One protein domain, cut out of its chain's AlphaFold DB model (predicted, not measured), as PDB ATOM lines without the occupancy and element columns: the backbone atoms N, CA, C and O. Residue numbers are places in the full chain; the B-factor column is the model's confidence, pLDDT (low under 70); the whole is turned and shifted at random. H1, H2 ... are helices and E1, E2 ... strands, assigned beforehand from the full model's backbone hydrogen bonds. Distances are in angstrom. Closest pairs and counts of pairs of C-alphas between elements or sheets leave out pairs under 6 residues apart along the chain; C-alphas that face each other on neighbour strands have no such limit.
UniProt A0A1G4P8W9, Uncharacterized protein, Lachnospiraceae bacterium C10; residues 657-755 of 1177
ATOM      1  N   ASP A 657       4.315  -3.441 -49.448       84.06
ATOM      2  CA  ASP A 657       3.709  -2.887 -50.652       84.06
ATOM      3  C   ASP A 657       4.779  -2.407 -51.653       84.06
ATOM      4  O   ASP A 657       5.958  -2.749 -51.552       84.06
ATOM      5  N   GLU A 658       4.361  -1.673 -52.683       82.12
ATOM      6  CA  GLU A 658       5.264  -1.158 -53.715       82.12
ATOM      7  C   GLU A 658       6.238  -0.092 -53.177       82.12
ATOM      8  O   GLU A 658       7.417  -0.114 -53.539       82.12
ATOM      9  N   GLU A 659       5.784   0.790 -52.279       83.25
ATOM     10  CA  GLU A 659       6.605   1.856 -51.687       83.25
ATOM     11  C   GLU A 659       7.670   1.269 -50.751       83.25
ATOM     12  O   GLU A 659       8.859   1.576 -50.876       83.25
ATOM     13  N   GLU A 660       7.277   0.336 -49.881       85.38
ATOM     14  CA  GLU A 660       8.215  -0.362 -49.000       85.38
ATOM     15  C   GLU A 660       9.190  -1.251 -49.778       85.38
ATOM     16  O   GLU A 660      10.365  -1.355 -49.422       85.38
ATOM     17  N   SER A 661       8.742  -1.864 -50.880       84.69
ATOM     18  CA  SER A 661       9.622  -2.651 -51.750       84.69
ATOM     19  C   SER A 661      10.705  -1.795 -52.418       84.69
ATOM     20  O   SER A 661      11.840  -2.257 -52.574       84.69
ATOM     21  N   SER A 662      10.385  -0.543 -52.765       84.00
ATOM     22  CA  SER A 662      11.343   0.439 -53.292       84.00
ATOM     23  C   SER A 662      12.381   0.851 -52.237       84.00
ATOM     24  O   SER A 662      13.586   0.773 -52.492       84.00
ATOM     25  N   ASN A 663      11.952   1.165 -51.006       84.88
ATOM     26  CA  ASN A 663      12.871   1.457 -49.891       84.88
ATOM     27  C   ASN A 663      13.786   0.257 -49.585       84.88
ATOM     28  O   ASN A 663      15.001   0.410 -49.413       84.88
ATOM     29  N   LEU A 664      13.233  -0.959 -49.598       85.06
ATOM     30  CA  LEU A 664      14.009  -2.191 -49.469       85.06
ATOM     31  C   LEU A 664      14.947  -2.436 -50.645       85.06
ATOM     32  O   LEU A 664      15.974  -3.065 -50.432       85.06
ATOM     33  N   GLY A 665      14.683  -1.911 -51.842       80.38
ATOM     34  CA  GLY A 665      15.608  -2.009 -52.975       80.38
ATOM     35  C   GLY A 665      16.979  -1.404 -52.676       80.38
ATOM     36  O   GLY A 665      17.991  -1.892 -53.174       80.38
ATOM     37  N   GLN A 666      17.039  -0.405 -51.793       81.00
ATOM     38  CA  GLN A 666      18.299   0.180 -51.322       81.00
ATOM     39  C   GLN A 666      18.936  -0.627 -50.180       81.00
ATOM     40  O   GLN A 666      20.161  -0.710 -50.095       81.00
ATOM     41  N   LEU A 667      18.122  -1.239 -49.313       86.44
ATOM     42  CA  LEU A 667      18.577  -1.953 -48.111       86.44
ATOM     43  C   LEU A 667      18.891  -3.433 -48.350       86.44
ATOM     44  O   LEU A 667      19.721  -4.005 -47.648       86.44
ATOM     45  N   PHE A 668      18.267  -4.060 -49.349       85.50
ATOM     46  CA  PHE A 668      18.405  -5.484 -49.661       85.50
ATOM     47  C   PHE A 668      19.853  -5.865 -49.965       85.50
ATOM     48  O   PHE A 668      20.309  -6.955 -49.629       85.50
ATOM     49  N   PHE A 669      20.589  -4.939 -50.574       86.50
ATOM     50  CA  PHE A 669      21.983  -5.133 -50.937       86.50
ATOM     51  C   PHE A 669      22.971  -4.708 -49.851       86.50
ATOM     52  O   PHE A 669      24.180  -4.811 -50.063       86.50
ATOM     53  N   VAL A 670      22.492  -4.246 -48.692       89.19
ATOM     54  CA  VAL A 670      23.359  -3.950 -47.555       89.19
ATOM     55  C   VAL A 670      23.838  -5.259 -46.938       89.19
ATOM     56  O   VAL A 670      23.057  -6.103 -46.495       89.19
ATOM     57  N   LYS A 671      25.156  -5.419 -46.908       89.38
ATOM     58  CA  LYS A 671      25.857  -6.552 -46.311       89.38
ATOM     59  C   LYS A 671      26.632  -6.082 -45.091       89.38
ATOM     60  O   LYS A 671      27.065  -4.930 -45.011       89.38
ATOM     61  N   LYS A 672      26.829  -6.991 -44.146       90.50
ATOM     62  CA  LYS A 672      27.716  -6.782 -43.010       90.50
ATOM     63  C   LYS A 672      29.121  -7.206 -43.405       90.50
ATOM     64  O   LYS A 672      29.363  -8.363 -43.724       90.50
ATOM     65  N   LEU A 673      30.041  -6.261 -43.386       90.06
ATOM     66  CA  LEU A 673      31.459  -6.505 -43.565       90.06
ATOM     67  C   LEU A 673      32.109  -6.693 -42.196       90.06
ATOM     68  O   LEU A 673      31.936  -5.856 -41.313       90.06
ATOM     69  N   ILE A 674      32.848  -7.784 -42.034       89.00
ATOM     70  CA  ILE A 674      33.584  -8.156 -40.827       89.00
ATOM     71  C   ILE A 674      35.077  -8.123 -41.161       89.00
ATOM     72  O   ILE A 674      35.533  -8.840 -42.046       89.00
ATOM     73  N   CYS A 675      35.838  -7.291 -40.460       86.81
ATOM     74  CA  CYS A 675      37.294  -7.257 -40.534       86.81
ATOM     75  C   CYS A 675      37.866  -8.312 -39.582       86.81
ATOM     76  O   CYS A 675      37.598  -8.271 -38.384       86.81
ATOM     77  N   LEU A 676      38.670  -9.246 -40.094       84.62
ATOM     78  CA  LEU A 676      39.253 -10.322 -39.281       84.62
ATOM     79  C   LEU A 676      40.384  -9.832 -38.362       84.62
ATOM     80  O   LEU A 676      40.765 -10.521 -37.417       84.62
ATOM     81  N   LYS A 677      40.919  -8.636 -38.630       78.56
ATOM     82  CA  LYS A 677      41.974  -7.986 -37.843       78.56
ATOM     83  C   LYS A 677      41.393  -6.990 -36.842       78.56
ATOM     84  O   LYS A 677      40.466  -6.239 -37.161       78.56
ATOM     85  N   GLU A 678      41.992  -6.926 -35.650       75.69
ATOM     86  CA  GLU A 678      41.537  -6.043 -34.571       75.69
ATOM     87  C   GLU A 678      41.956  -4.573 -34.765       75.69
ATOM     88  O   GLU A 678      42.752  -4.017 -34.014       75.69
ATOM     89  N   VAL A 679      41.410  -3.916 -35.788       75.75
ATOM     90  CA  VAL A 679      41.750  -2.533 -36.150       75.75
ATOM     91  C   VAL A 679      40.522  -1.627 -36.199       75.75
ATOM     92  O   VAL A 679      39.390  -2.087 -36.350       75.75
ATOM     93  N   LYS A 680      40.749  -0.319 -36.050       81.06
ATOM     94  CA  LYS A 680      39.752   0.741 -36.253       81.06
ATOM     95  C   LYS A 680      40.215   1.619 -37.405       81.06
ATOM     96  O   LYS A 680      41.415   1.790 -37.591       81.06
ATOM     97  N   GLY A 681      39.278   2.184 -38.155       84.25
ATOM     98  CA  GLY A 681      39.631   2.999 -39.308       84.25
ATOM     99  C   GLY A 681      38.442   3.396 -40.167       84.25
ATOM    100  O   GLY A 681      37.293   3.038 -39.880       84.25
ATOM    101  N   ARG A 682      38.747   4.139 -41.229       89.00
ATOM    102  CA  ARG A 682      37.803   4.501 -42.289       89.00
ATOM    103  C   ARG A 682      37.912   3.484 -43.415       89.00
ATOM    104  O   ARG A 682      38.976   3.311 -44.000       89.00
ATOM    105  N   LEU A 683      36.813   2.794 -43.684       89.06
ATOM    106  CA  LEU A 683      36.695   1.800 -44.734       89.06
ATOM    107  C   LEU A 683      36.175   2.464 -46.009       89.06
ATOM    108  O   LEU A 683      35.084   3.033 -46.019       89.06
ATOM    109  N   PHE A 684      36.943   2.342 -47.080       89.75
ATOM    110  CA  PHE A 684      36.561   2.700 -48.435       89.75
ATOM    111  C   PHE A 684      36.145   1.428 -49.174       89.75
ATOM    112  O   PHE A 684      36.930   0.487 -49.311       89.75
ATOM    113  N   VAL A 685      34.903   1.403 -49.644       89.25
ATOM    114  CA  VAL A 685      34.351   0.312 -50.445       89.25
ATOM    115  C   VAL A 685      34.227   0.787 -51.879       89.25
ATOM    116  O   VAL A 685      33.451   1.694 -52.181       89.25
ATOM    117  N   PHE A 686      35.005   0.167 -52.753       86.94
ATOM    118  CA  PHE A 686      34.992   0.433 -54.179       86.94
ATOM    119  C   PHE A 686      34.166  -0.623 -54.886       86.94
ATOM    120  O   PHE A 686      34.406  -1.821 -54.742       86.94
ATOM    121  N   ASP A 687      33.220  -0.147 -55.675       86.69
ATOM    122  CA  ASP A 687      32.366  -0.944 -56.537       86.69
ATOM    123  C   ASP A 687      32.698  -0.573 -57.978       86.69
ATOM    124  O   ASP A 687      32.783   0.612 -58.295       86.69
ATOM    125  N   GLU A 688      32.884  -1.563 -58.851       82.81
ATOM    126  CA  GLU A 688      33.210  -1.327 -60.266       82.81
ATOM    127  C   GLU A 688      32.230  -0.374 -60.971       82.81
ATOM    128  O   GLU A 688      32.592   0.325 -61.922       82.81
ATOM    129  N   ARG A 689      30.990  -0.322 -60.476       83.56
ATOM    130  CA  ARG A 689      29.895   0.451 -61.060       83.56
ATOM    131  C   ARG A 689      29.967   1.933 -60.749       83.56
ATOM    132  O   ARG A 689      29.432   2.712 -61.528       83.56
ATOM    133  N   PHE A 690      30.575   2.324 -59.630       85.62
ATOM    134  CA  PHE A 690      30.539   3.699 -59.133       85.62
ATOM    135  C   PHE A 690      31.906   4.374 -59.231       85.62
ATOM    136  O   PHE A 690      32.955   3.749 -59.083       85.62
ATOM    137  N   GLU A 691      31.890   5.679 -59.495       82.06
ATOM    138  CA  GLU A 691      33.102   6.493 -59.587       82.06
ATOM    139  C   GLU A 691      33.678   6.781 -58.185       82.06
ATOM    140  O   GLU A 691      34.880   6.662 -57.937       82.06
ATOM    141  N   GLU A 692      32.818   7.130 -57.233       83.88
ATOM    142  CA  GLU A 692      33.227   7.428 -55.861       83.88
ATOM    143  C   GLU A 692      33.020   6.216 -54.941       83.88
ATOM    144  O   GLU A 692      32.000   5.527 -55.053       83.88
ATOM    145  N   PRO A 693      33.960   5.943 -54.017       88.12
ATOM    146  CA  PRO A 693      33.793   4.875 -53.042       88.12
ATOM    147  C   PRO A 693      32.737   5.220 -51.995       88.12
ATOM    148  O   PRO A 693      32.567   6.375 -51.599       88.12
ATOM    149  N   GLN A 694      32.111   4.186 -51.440       88.56
ATOM    150  CA  GLN A 694      31.365   4.327 -50.197       88.56
ATOM    151  C   GLN A 694      32.355   4.408 -49.026       88.56
ATOM    152  O   GLN A 694      33.206   3.534 -48.869       88.56
ATOM    153  N   ILE A 695      32.229   5.436 -48.185       89.62
ATOM    154  CA  ILE A 695      33.090   5.636 -47.010       89.62
ATOM    155  C   ILE A 695      32.285   5.334 -45.747       89.62
ATOM    156  O   ILE A 695      31.266   5.975 -45.490       89.62
ATOM    157  N   VAL A 696      32.741   4.362 -44.956       89.31
ATOM    158  CA  VAL A 696      32.077   3.919 -43.719       89.31
ATOM    159  C   VAL A 696      33.097   3.792 -42.589       89.31
ATOM    160  O   VAL A 696      34.242   3.412 -42.805       89.31
ATOM    161  N   GLU A 697      32.702   4.105 -41.358       88.44
ATOM    162  CA  GLU A 697      33.543   3.859 -40.181       88.44
ATOM    163  C   GLU A 697      33.413   2.413 -39.700       88.44
ATOM    164  O   GLU A 697      32.303   1.914 -39.506       88.44
ATOM    165  N   LEU A 698      34.548   1.760 -39.439       85.81
ATOM    166  CA  LEU A 698      34.571   0.420 -38.861       85.81
ATOM    167  C   LEU A 698      34.357   0.496 -37.338       85.81
ATOM    168  O   LEU A 698      35.193   1.037 -36.608       85.81
ATOM    169  N   LYS A 699      33.249  -0.066 -36.840       81.38
ATOM    170  CA  LYS A 699      32.902  -0.111 -35.408       81.38
ATOM    171  C   LYS A 699      32.914  -1.557 -34.929       81.38
ATOM    172  O   LYS A 699      32.226  -2.389 -35.494       81.38
ATOM    173  N   ASN A 700      33.680  -1.869 -33.880       76.19
ATOM    174  CA  ASN A 700      33.802  -3.237 -33.340       76.19
ATOM    175  C   ASN A 700      34.125  -4.295 -34.416       76.19
ATOM    176  O   ASN A 700      33.544  -5.376 -34.416       76.19
ATOM    177  N   HIS A 701      35.032  -3.966 -35.341       82.75
ATOM    178  CA  HIS A 701      35.421  -4.815 -36.476       82.75
ATOM    179  C   HIS A 701      34.325  -5.062 -37.516       82.75
ATOM    180  O   HIS A 701      34.529  -5.873 -38.416       82.75
ATOM    181  N   THR A 702      33.194  -4.356 -37.451       87.31
ATOM    182  CA  THR A 702      32.113  -4.488 -38.427       87.31
ATOM    183  C   THR A 702      31.720  -3.155 -39.058       87.31
ATOM    184  O   THR A 702      31.890  -2.075 -38.483       87.31
ATOM    185  N   ALA A 703      31.213  -3.227 -40.283       89.44
ATOM    186  CA  ALA A 703      30.597  -2.118 -41.000       89.44
ATOM    187  C   ALA A 703      29.433  -2.641 -41.848       89.44
ATOM    188  O   ALA A 703      29.450  -3.786 -42.293       89.44
ATOM    189  N   TYR A 704      28.432  -1.801 -42.100       89.69
ATOM    190  CA  TYR A 704      27.326  -2.123 -43.002       89.69
ATOM    191  C   TYR A 704      27.521  -1.364 -44.310       89.69
ATOM    192  O   TYR A 704      27.598  -0.135 -44.320       89.69
ATOM    193  N   VAL A 705      27.662  -2.103 -45.407       89.31
ATOM    194  CA  VAL A 705      28.083  -1.575 -46.711       89.31
ATOM    195  C   VAL A 705      27.110  -2.029 -47.789       89.31
ATOM    196  O   VAL A 705      26.630  -3.161 -47.751       89.31
ATOM    197  N   SER A 706      26.790  -1.155 -48.742       85.62
ATOM    198  CA  SER A 706      25.933  -1.530 -49.867       85.62
ATOM    199  C   SER A 706      26.780  -2.250 -50.910       85.62
ATOM    200  O   SER A 706      27.758  -1.706 -51.412       85.62
ATOM    201  N   ALA A 707      26.438  -3.503 -51.192       81.19
ATOM    202  CA  ALA A 707      27.276  -4.424 -51.944       81.19
ATOM    203  C   ALA A 707      26.417  -5.293 -52.873       81.19
ATOM    204  O   ALA A 707      26.213  -6.487 -52.620       81.19
ATOM    205  N   SER A 708      25.902  -4.699 -53.953       74.06
ATOM    206  CA  SER A 708      25.093  -5.429 -54.941       74.06
ATOM    207  C   SER A 708      25.893  -5.995 -56.119       74.06
ATOM    208  O   SER A 708      25.375  -6.873 -56.804       74.06
ATOM    209  N   SER A 709      27.121  -5.534 -56.379       75.25
ATOM    210  CA  SER A 709      28.008  -6.164 -57.370       75.25
ATOM    211  C   SER A 709      28.824  -7.305 -56.759       75.25
ATOM    212  O   SER A 709      28.906  -7.467 -55.537       75.25
ATOM    213  N   SER A 710      29.403  -8.131 -57.631       71.31
ATOM    214  CA  SER A 710      30.336  -9.197 -57.256       71.31
ATOM    215  C   SER A 710      31.781  -8.712 -57.145       71.31
ATOM    216  O   SER A 710      32.562  -9.322 -56.423       71.31
ATOM    217  N   ASN A 711      32.143  -7.642 -57.855       80.56
ATOM    218  CA  ASN A 711      33.509  -7.131 -57.927       80.56
ATOM    219  C   ASN A 711      33.659  -5.897 -57.028       80.56
ATOM    220  O   ASN A 711      33.395  -4.762 -57.436       80.56
ATOM    221  N   LEU A 712      34.049  -6.148 -55.779       85.38
ATOM    222  CA  LEU A 712      34.220  -5.139 -54.739       85.38
ATOM    223  C   LEU A 712      35.666  -5.138 -54.250       85.38
ATOM    224  O   LEU A 712      36.283  -6.192 -54.108       85.38
ATOM    225  N   ARG A 713      36.198  -3.952 -53.953       87.31
ATOM    226  CA  ARG A 713      37.511  -3.792 -53.318       87.31
ATOM    227  C   ARG A 713      37.374  -3.003 -52.029       87.31
ATOM    228  O   ARG A 713      36.713  -1.966 -51.993       87.31
ATOM    229  N   PHE A 714      38.029  -3.488 -50.984       88.25
ATOM    230  CA  PHE A 714      38.002  -2.890 -49.654       88.25
ATOM    231  C   PHE A 714      39.362  -2.289 -49.346       88.25
ATOM    232  O   PHE A 714      40.387  -2.946 -49.505       88.25
ATOM    233  N   VAL A 715      39.368  -1.035 -48.908       87.88
ATOM    234  CA  VAL A 715      40.574  -0.346 -48.457       87.88
ATOM    235  C   VAL A 715      40.277   0.289 -47.108       87.88
ATOM    236  O   VAL A 715      39.450   1.188 -47.015       87.88
ATOM    237  N   LEU A 716      40.915  -0.189 -46.046       87.19
ATOM    238  CA  LEU A 716      40.758   0.334 -44.694       87.19
ATOM    239  C   LEU A 716      41.967   1.197 -44.331       87.19
ATOM    240  O   LEU A 716      43.074   0.687 -44.181       87.19
ATOM    241  N   ASP A 717      41.731   2.491 -44.141       86.31
ATOM    242  CA  ASP A 717      42.706   3.426 -43.584       86.31
ATOM    243  C   ASP A 717      42.613   3.410 -42.053       86.31
ATOM    244  O   ASP A 717      41.614   3.841 -41.464       86.31
ATOM    245  N   THR A 718      43.659   2.892 -41.408       77.19
ATOM    246  CA  THR A 718      43.752   2.775 -39.944       77.19
ATOM    247  C   THR A 718      44.399   3.994 -39.277       77.19
ATOM    248  O   THR A 718      44.490   4.046 -38.051       77.19
ATOM    249  N   GLY A 719      44.879   4.970 -40.056       73.50
ATOM    250  CA  GLY A 719      45.692   6.097 -39.585       73.50
ATOM    251  C   GLY A 719      47.176   5.767 -39.366       73.50
ATOM    252  O   GLY A 719      47.998   6.678 -39.397       73.50
ATOM    253  N   ASN A 720      47.532   4.486 -39.209       66.19
ATOM    254  CA  ASN A 720      48.917   3.992 -39.136       66.19
ATOM    255  C   ASN A 720      49.365   3.282 -40.433       66.19
ATOM    256  O   ASN A 720      50.420   2.650 -40.443       66.19
ATOM    257  N   GLY A 721      48.549   3.370 -41.489       73.44
ATOM    258  CA  GLY A 721      48.709   2.707 -42.786       73.44
ATOM    259  C   GLY A 721      47.415   2.022 -43.241       73.44
ATOM    260  O   GLY A 721      46.338   2.252 -42.667       73.44
ATOM    261  N   ILE A 722      47.516   1.176 -44.265       78.81
ATOM    262  CA  ILE A 722      46.382   0.669 -45.045       78.81
ATOM    263  C   ILE A 722      46.239  -0.854 -44.934       78.81
ATOM    264  O   ILE A 722      47.211  -1.603 -44.896       78.81
ATOM    265  N   LEU A 723      44.996  -1.332 -44.935       78.44
ATOM    266  CA  LEU A 723      44.646  -2.739 -45.113       78.44
ATOM    267  C   LEU A 723      43.755  -2.907 -46.348       78.44
ATOM    268  O   LEU A 723      42.655  -2.362 -46.398       78.44
ATOM    269  N   CYS A 724      44.222  -3.673 -47.336       77.19
ATOM    270  CA  CYS A 724      43.510  -3.882 -48.605       77.19
ATOM    271  C   CYS A 724      43.263  -5.355 -48.960       77.19
ATOM    272  O   CYS A 724      42.693  -5.627 -50.014       77.19
ATOM    273  N   GLY A 725      43.755  -6.312 -48.162       70.69
ATOM    274  CA  GLY A 725      43.699  -7.744 -48.481       70.69
ATOM    275  C   GLY A 725      42.269  -8.267 -48.574       70.69
ATOM    276  O   GLY A 725      41.476  -7.999 -47.680       70.69
ATOM    277  N   GLU A 726      41.936  -9.041 -49.613       69.50
ATOM    278  CA  GLU A 726      40.617  -9.699 -49.693       69.50
ATOM    279  C   GLU A 726      40.396 -10.647 -48.507       69.50
ATOM    280  O   GLU A 726      39.331 -10.622 -47.899       69.50
ATOM    281  N   ASP A 727      41.435 -11.385 -48.107       76.25
ATOM    282  CA  ASP A 727      41.395 -12.312 -46.969       76.25
ATOM    283  C   ASP A 727      41.216 -11.616 -45.609       76.25
ATOM    284  O   ASP A 727      40.934 -12.276 -44.613       76.25
ATOM    285  N   ASP A 728      41.378 -10.290 -45.537       80.75
ATOM    286  CA  ASP A 728      41.201  -9.534 -44.294       80.75
ATOM    287  C   ASP A 728      39.724  -9.214 -44.006       80.75
ATOM    288  O   ASP A 728      39.386  -8.842 -42.874       80.75
ATOM    289  N   PHE A 729      38.839  -9.367 -45.000       86.44
ATOM    290  CA  PHE A 729      37.435  -8.971 -44.920       86.44
ATOM    291  C   PHE A 729      36.487 -10.113 -45.290       86.44
ATOM    292  O   PHE A 729      36.633 -10.780 -46.309       86.44
ATOM    293  N   TYR A 730      35.439 -10.287 -44.490       88.19
ATOM    294  CA  TYR A 730      34.356 -11.230 -44.751       88.19
ATOM    295  C   TYR A 730      33.032 -10.483 -44.926       88.19
ATOM    296  O   TYR A 730      32.681  -9.642 -44.100       88.19
ATOM    297  N   LEU A 731      32.290 -10.786 -45.993       87.94
ATOM    298  CA  LEU A 731      30.974 -10.203 -46.262       87.94
ATOM    299  C   LEU A 731      29.855 -11.195 -45.941       87.94
ATOM    300  O   LEU A 731      29.734 -12.242 -46.574       87.94
ATOM    301  N   GLU A 732      28.978 -10.810 -45.022       87.44
ATOM    302  CA  GLU A 732      27.793 -11.560 -44.621       87.44
ATOM    303  C   GLU A 732      26.514 -10.876 -45.153       87.44
ATOM    304  O   GLU A 732      26.298  -9.684 -44.903       87.44
ATOM    305  N   PRO A 733      25.648 -11.581 -45.909       86.88
ATOM    306  CA  PRO A 733      24.370 -11.031 -46.351       86.88
ATOM    307  C   PRO A 733      23.375 -10.966 -45.189       86.88
ATOM    308  O   PRO A 733      23.107 -11.971 -44.535       86.88
ATOM    309  N   LEU A 734      22.780  -9.793 -44.964       86.19
ATOM    310  CA  LEU A 734      21.798  -9.606 -43.893       86.19
ATOM    311  C   LEU A 734      20.403 -10.105 -44.286       86.19
ATOM    312  O   LEU A 734      19.762 -10.841 -43.539       86.19
ATOM    313  N   LEU A 735      19.929  -9.727 -45.477       83.19
ATOM    314  CA  LEU A 735      18.668 -10.207 -46.042       83.19
ATOM    315  C   LEU A 735      18.966 -11.316 -47.048       83.19
ATOM    316  O   LEU A 735      19.683 -11.108 -48.023       83.19
ATOM    317  N   SER A 736      18.427 -12.509 -46.797       69.12
ATOM    318  CA  SER A 736      18.727 -13.708 -47.590       69.12
ATOM    319  C   SER A 736      17.472 -14.318 -48.231       69.12
ATOM    320  O   SER A 736      16.397 -14.353 -47.617       69.12
ATOM    321  N   GLY A 737      17.629 -14.828 -49.461       71.62
ATOM    322  CA  GLY A 737      16.657 -15.661 -50.186       71.62
ATOM    323  C   GLY A 737      16.269 -15.127 -51.573       71.62
ATOM    324  O   GLY A 737      15.696 -14.044 -51.680       71.62
ATOM    325  N   GLU A 738      16.499 -15.924 -52.624       72.56
ATOM    326  CA  GLU A 738      16.044 -15.620 -53.997       72.56
ATOM    327  C   GLU A 738      14.523 -15.419 -54.063       72.56
ATOM    328  O   GLU A 738      14.038 -14.533 -54.762       72.56
ATOM    329  N   ASP A 739      13.758 -16.173 -53.271       77.44
ATOM    330  CA  ASP A 739      12.304 -16.021 -53.176       77.44
ATOM    331  C   ASP A 739      11.886 -14.643 -52.645       77.44
ATOM    332  O   ASP A 739      10.901 -14.071 -53.117       77.44
ATOM    333  N   ASN A 740      12.634 -14.094 -51.684       80.75
ATOM    334  CA  ASN A 740      12.374 -12.768 -51.128       80.75
ATOM    335  C   ASN A 740      12.717 -11.682 -52.152       80.75
ATOM    336  O   ASN A 740      11.894 -10.800 -52.390       80.75
ATOM    337  N   TYR A 741      13.869 -11.803 -52.824       84.19
ATOM    338  CA  TYR A 741      14.253 -10.911 -53.922       84.19
ATOM    339  C   TYR A 741      13.194 -10.895 -55.030       84.19
ATOM    340  O   TYR A 741      12.681  -9.842 -55.396       84.19
ATOM    341  N   ASN A 742      12.788 -12.075 -55.506       82.38
ATOM    342  CA  ASN A 742      11.806 -12.225 -56.577       82.38
ATOM    343  C   ASN A 742      10.429 -11.658 -56.202       82.38
ATOM    344  O   ASN A 742       9.716 -11.151 -57.070       82.38
ATOM    345  N   ARG A 743      10.025 -11.741 -54.927       81.62
ATOM    346  CA  ARG A 743       8.786 -11.116 -54.433       81.62
ATOM    347  C   ARG A 743       8.882  -9.594 -54.449       81.62
ATOM    348  O   ARG A 743       7.993  -8.957 -55.009       81.62
ATOM    349  N   LEU A 744       9.957  -9.032 -53.901       84.25
ATOM    350  CA  LEU A 744      10.180  -7.583 -53.872       84.25
ATOM    351  C   LEU A 744      10.288  -7.010 -55.294       84.25
ATOM    352  O   LEU A 744       9.590  -6.055 -55.642       84.25
ATOM    353  N   ARG A 745      11.042  -7.679 -56.174       82.75
ATOM    354  CA  ARG A 745      11.201  -7.298 -57.582       82.75
ATOM    355  C   ARG A 745       9.891  -7.320 -58.374       82.75
ATOM    356  O   ARG A 745       9.695  -6.501 -59.267       82.75
ATOM    357  N   LYS A 746       8.972  -8.238 -58.055       83.19
ATOM    358  CA  LYS A 746       7.633  -8.276 -58.673       83.19
ATOM    359  C   LYS A 746       6.749  -7.106 -58.246       83.19
ATOM    360  O   LYS A 746       5.918  -6.695 -59.055       83.19
ATOM    361  N   LEU A 747       6.909  -6.629 -57.010       83.25
ATOM    362  CA  LEU A 747       6.171  -5.489 -56.462       83.25
ATOM    363  C   LEU A 747       6.713  -4.162 -57.009       83.25
ATOM    364  O   LEU A 747       5.920  -3.338 -57.435       83.25
ATOM    365  N   ALA A 748       8.040  -3.996 -57.078       80.50
ATOM    366  CA  ALA A 748       8.707  -2.788 -57.572       80.50
ATOM    367  C   ALA A 748       9.502  -3.076 -58.865       80.50
ATOM    368  O   ALA A 748      10.727  -3.242 -58.864       80.50
ATOM    369  N   LYS A 749       8.789  -3.164 -59.996       73.25
ATOM    370  CA  LYS A 749       9.390  -3.492 -61.306       73.25
ATOM    371  C   LYS A 749      10.239  -2.363 -61.890       73.25
ATOM    372  O   LYS A 749      11.228  -2.639 -62.564       73.25
ATOM    373  N   ASP A 750       9.885  -1.121 -61.585       72.44
ATOM    374  CA  ASP A 750      10.536   0.065 -62.152       72.44
ATOM    375  C   ASP A 750      11.615   0.652 -61.225       72.44
ATOM    376  O   ASP A 750      12.203   1.688 -61.537       72.44
ATOM    377  N   ASP A 751      11.902   0.005 -60.089       82.75
ATOM    378  CA  ASP A 751      12.957   0.468 -59.190       82.75
ATOM    379  C   ASP A 751      14.355   0.261 -59.796       82.75
ATOM    380  O   ASP A 751      14.718  -0.811 -60.300       82.75
ATOM    381  N   TYR A 752      15.147   1.326 -59.714       81.62
ATOM    382  CA  TYR A 752      16.455   1.434 -60.341       81.62
ATOM    383  C   TYR A 752      17.527   0.560 -59.668       81.62
ATOM    384  O   TYR A 752      18.418   0.061 -60.356       81.62
ATOM    385  N   ASN A 753      17.451   0.321 -58.352       83.19
ATOM    386  CA  ASN A 753      18.462  -0.467 -57.635       83.19
ATOM    387  C   ASN A 753      18.360  -1.947 -57.996       83.19
ATOM    388  O   ASN A 753      19.377  -2.601 -58.241       83.19
ATOM    389  N   TYR A 754      17.133  -2.463 -58.105       84.69
ATOM    390  CA  TYR A 754      16.921  -3.814 -58.612       84.69
ATOM    391  C   TYR A 754      17.336  -3.945 -60.081       84.69
ATOM    392  O   TYR A 754      17.986  -4.923 -60.443       84.69
ATOM    393  N   PHE A 755      17.037  -2.946 -60.924       85.31
ATOM    394  CA  PHE A 755      17.506  -2.941 -62.312       85.31
ATOM    395  C   PHE A 755      19.037  -3.014 -62.402       85.31
ATOM    396  O   PHE A 755      19.559  -3.856 -63.129       85.31
TER     397      PHE A 755
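What this domain is: This is residues 657 to 755 of the 1177 residues of an uncharacterized protein of Lachnospiraceae bacterium C10 (UniProt A0A1G4P8W9). A small sandwich of two three-stranded sheets, face to face with their strands crossed at 44 degrees, makes one part of an elongated body, and a group of three helices makes the other end. H1 is in contact with both H2 and H3 there, and two stretches of chain, H1 into E1 and E6 into H2, join this helical end to the sandwich. The printed part has 99 residues with three named helices and six named strands in the order H1 E1 E2 E3 E4 E5 E6 H2 H3, a mixed class. The sheets run E4 - E1 - E6 and E3 - E2 - E5, each antiparallel throughout. The whole is only just compact, close to loose, with a radius of gyration of the C-alphas of 15.0 A and spans of 47 by 25 by 20 A.

Where its parts are: Find C-alpha 670 at (23.359, -3.950, -47.555); from there E1, residues 670 to 675, runs 16.0 A. Beside it look for E4, residues 702 to 706, and E6, residues 729 to 733, each 13.3 A long. In the other sheet, E2, residues 682 to 687, is 16.2 A long, and E5, residues 712 to 717, is 16.4 A long; E3 is residues 694 to 697. H1, residues 658 to 667, begins at C-alpha 658, (5.264, -1.158, -53.715), and runs 14.5 A. H2, residues 738 to 747, runs 14.4 A, and H3, residues 752 to 755, ends at C-alpha 755, (17.506, -2.941, -62.312).

How they stand to each other: Start at inner strand E1: N 672 and O 732 of E6 are 2.8 A apart, and N 673 and O 703 of E4 are 2.8 A apart, within hydrogen-bond range. In the second sheet, look at N 684 and O 715, 2.8 A, for E2 and E5, and at N 683 and O 696, 2.8 A, for the hairpin E2 and E3. Between the sheets, the closest C-alphas of E3 and E4, Glu 697 and Ala 703, are 6.7 A apart. Farther out, H1 and H2 touch, closest at the C-alphas of Glu 658 and Leu 747, 5.2 A, with a steep tilt of 46 degrees, opposite ways. H1 and H3 only just touch, with 3 pairs of C-alphas within 8 A, closest at Gly 665 and Asn 753, 5.7 A. H2 and H3 are close but not clearly touching, with the C-alphas of Arg 745 and Tyr 754 6.8 A apart. Each O i to N i+4 pair of H2 is within hydrogen-bond range, against 4 of 6 in H1; H3 is too short for such a pair.

The domain as a whole: Look to Asn 720 and Lys 746 for the two C-alphas farthest apart, 47.3 A. The printed part has no cut, and E5 to E6, 11 residues, is the long link; in it residues 722 to 723 pair antiparallel with residues 716 to 717 of E5. Mean pLDDT of the printed part is 82.8, and residues 720, 726 and 736 are under 70.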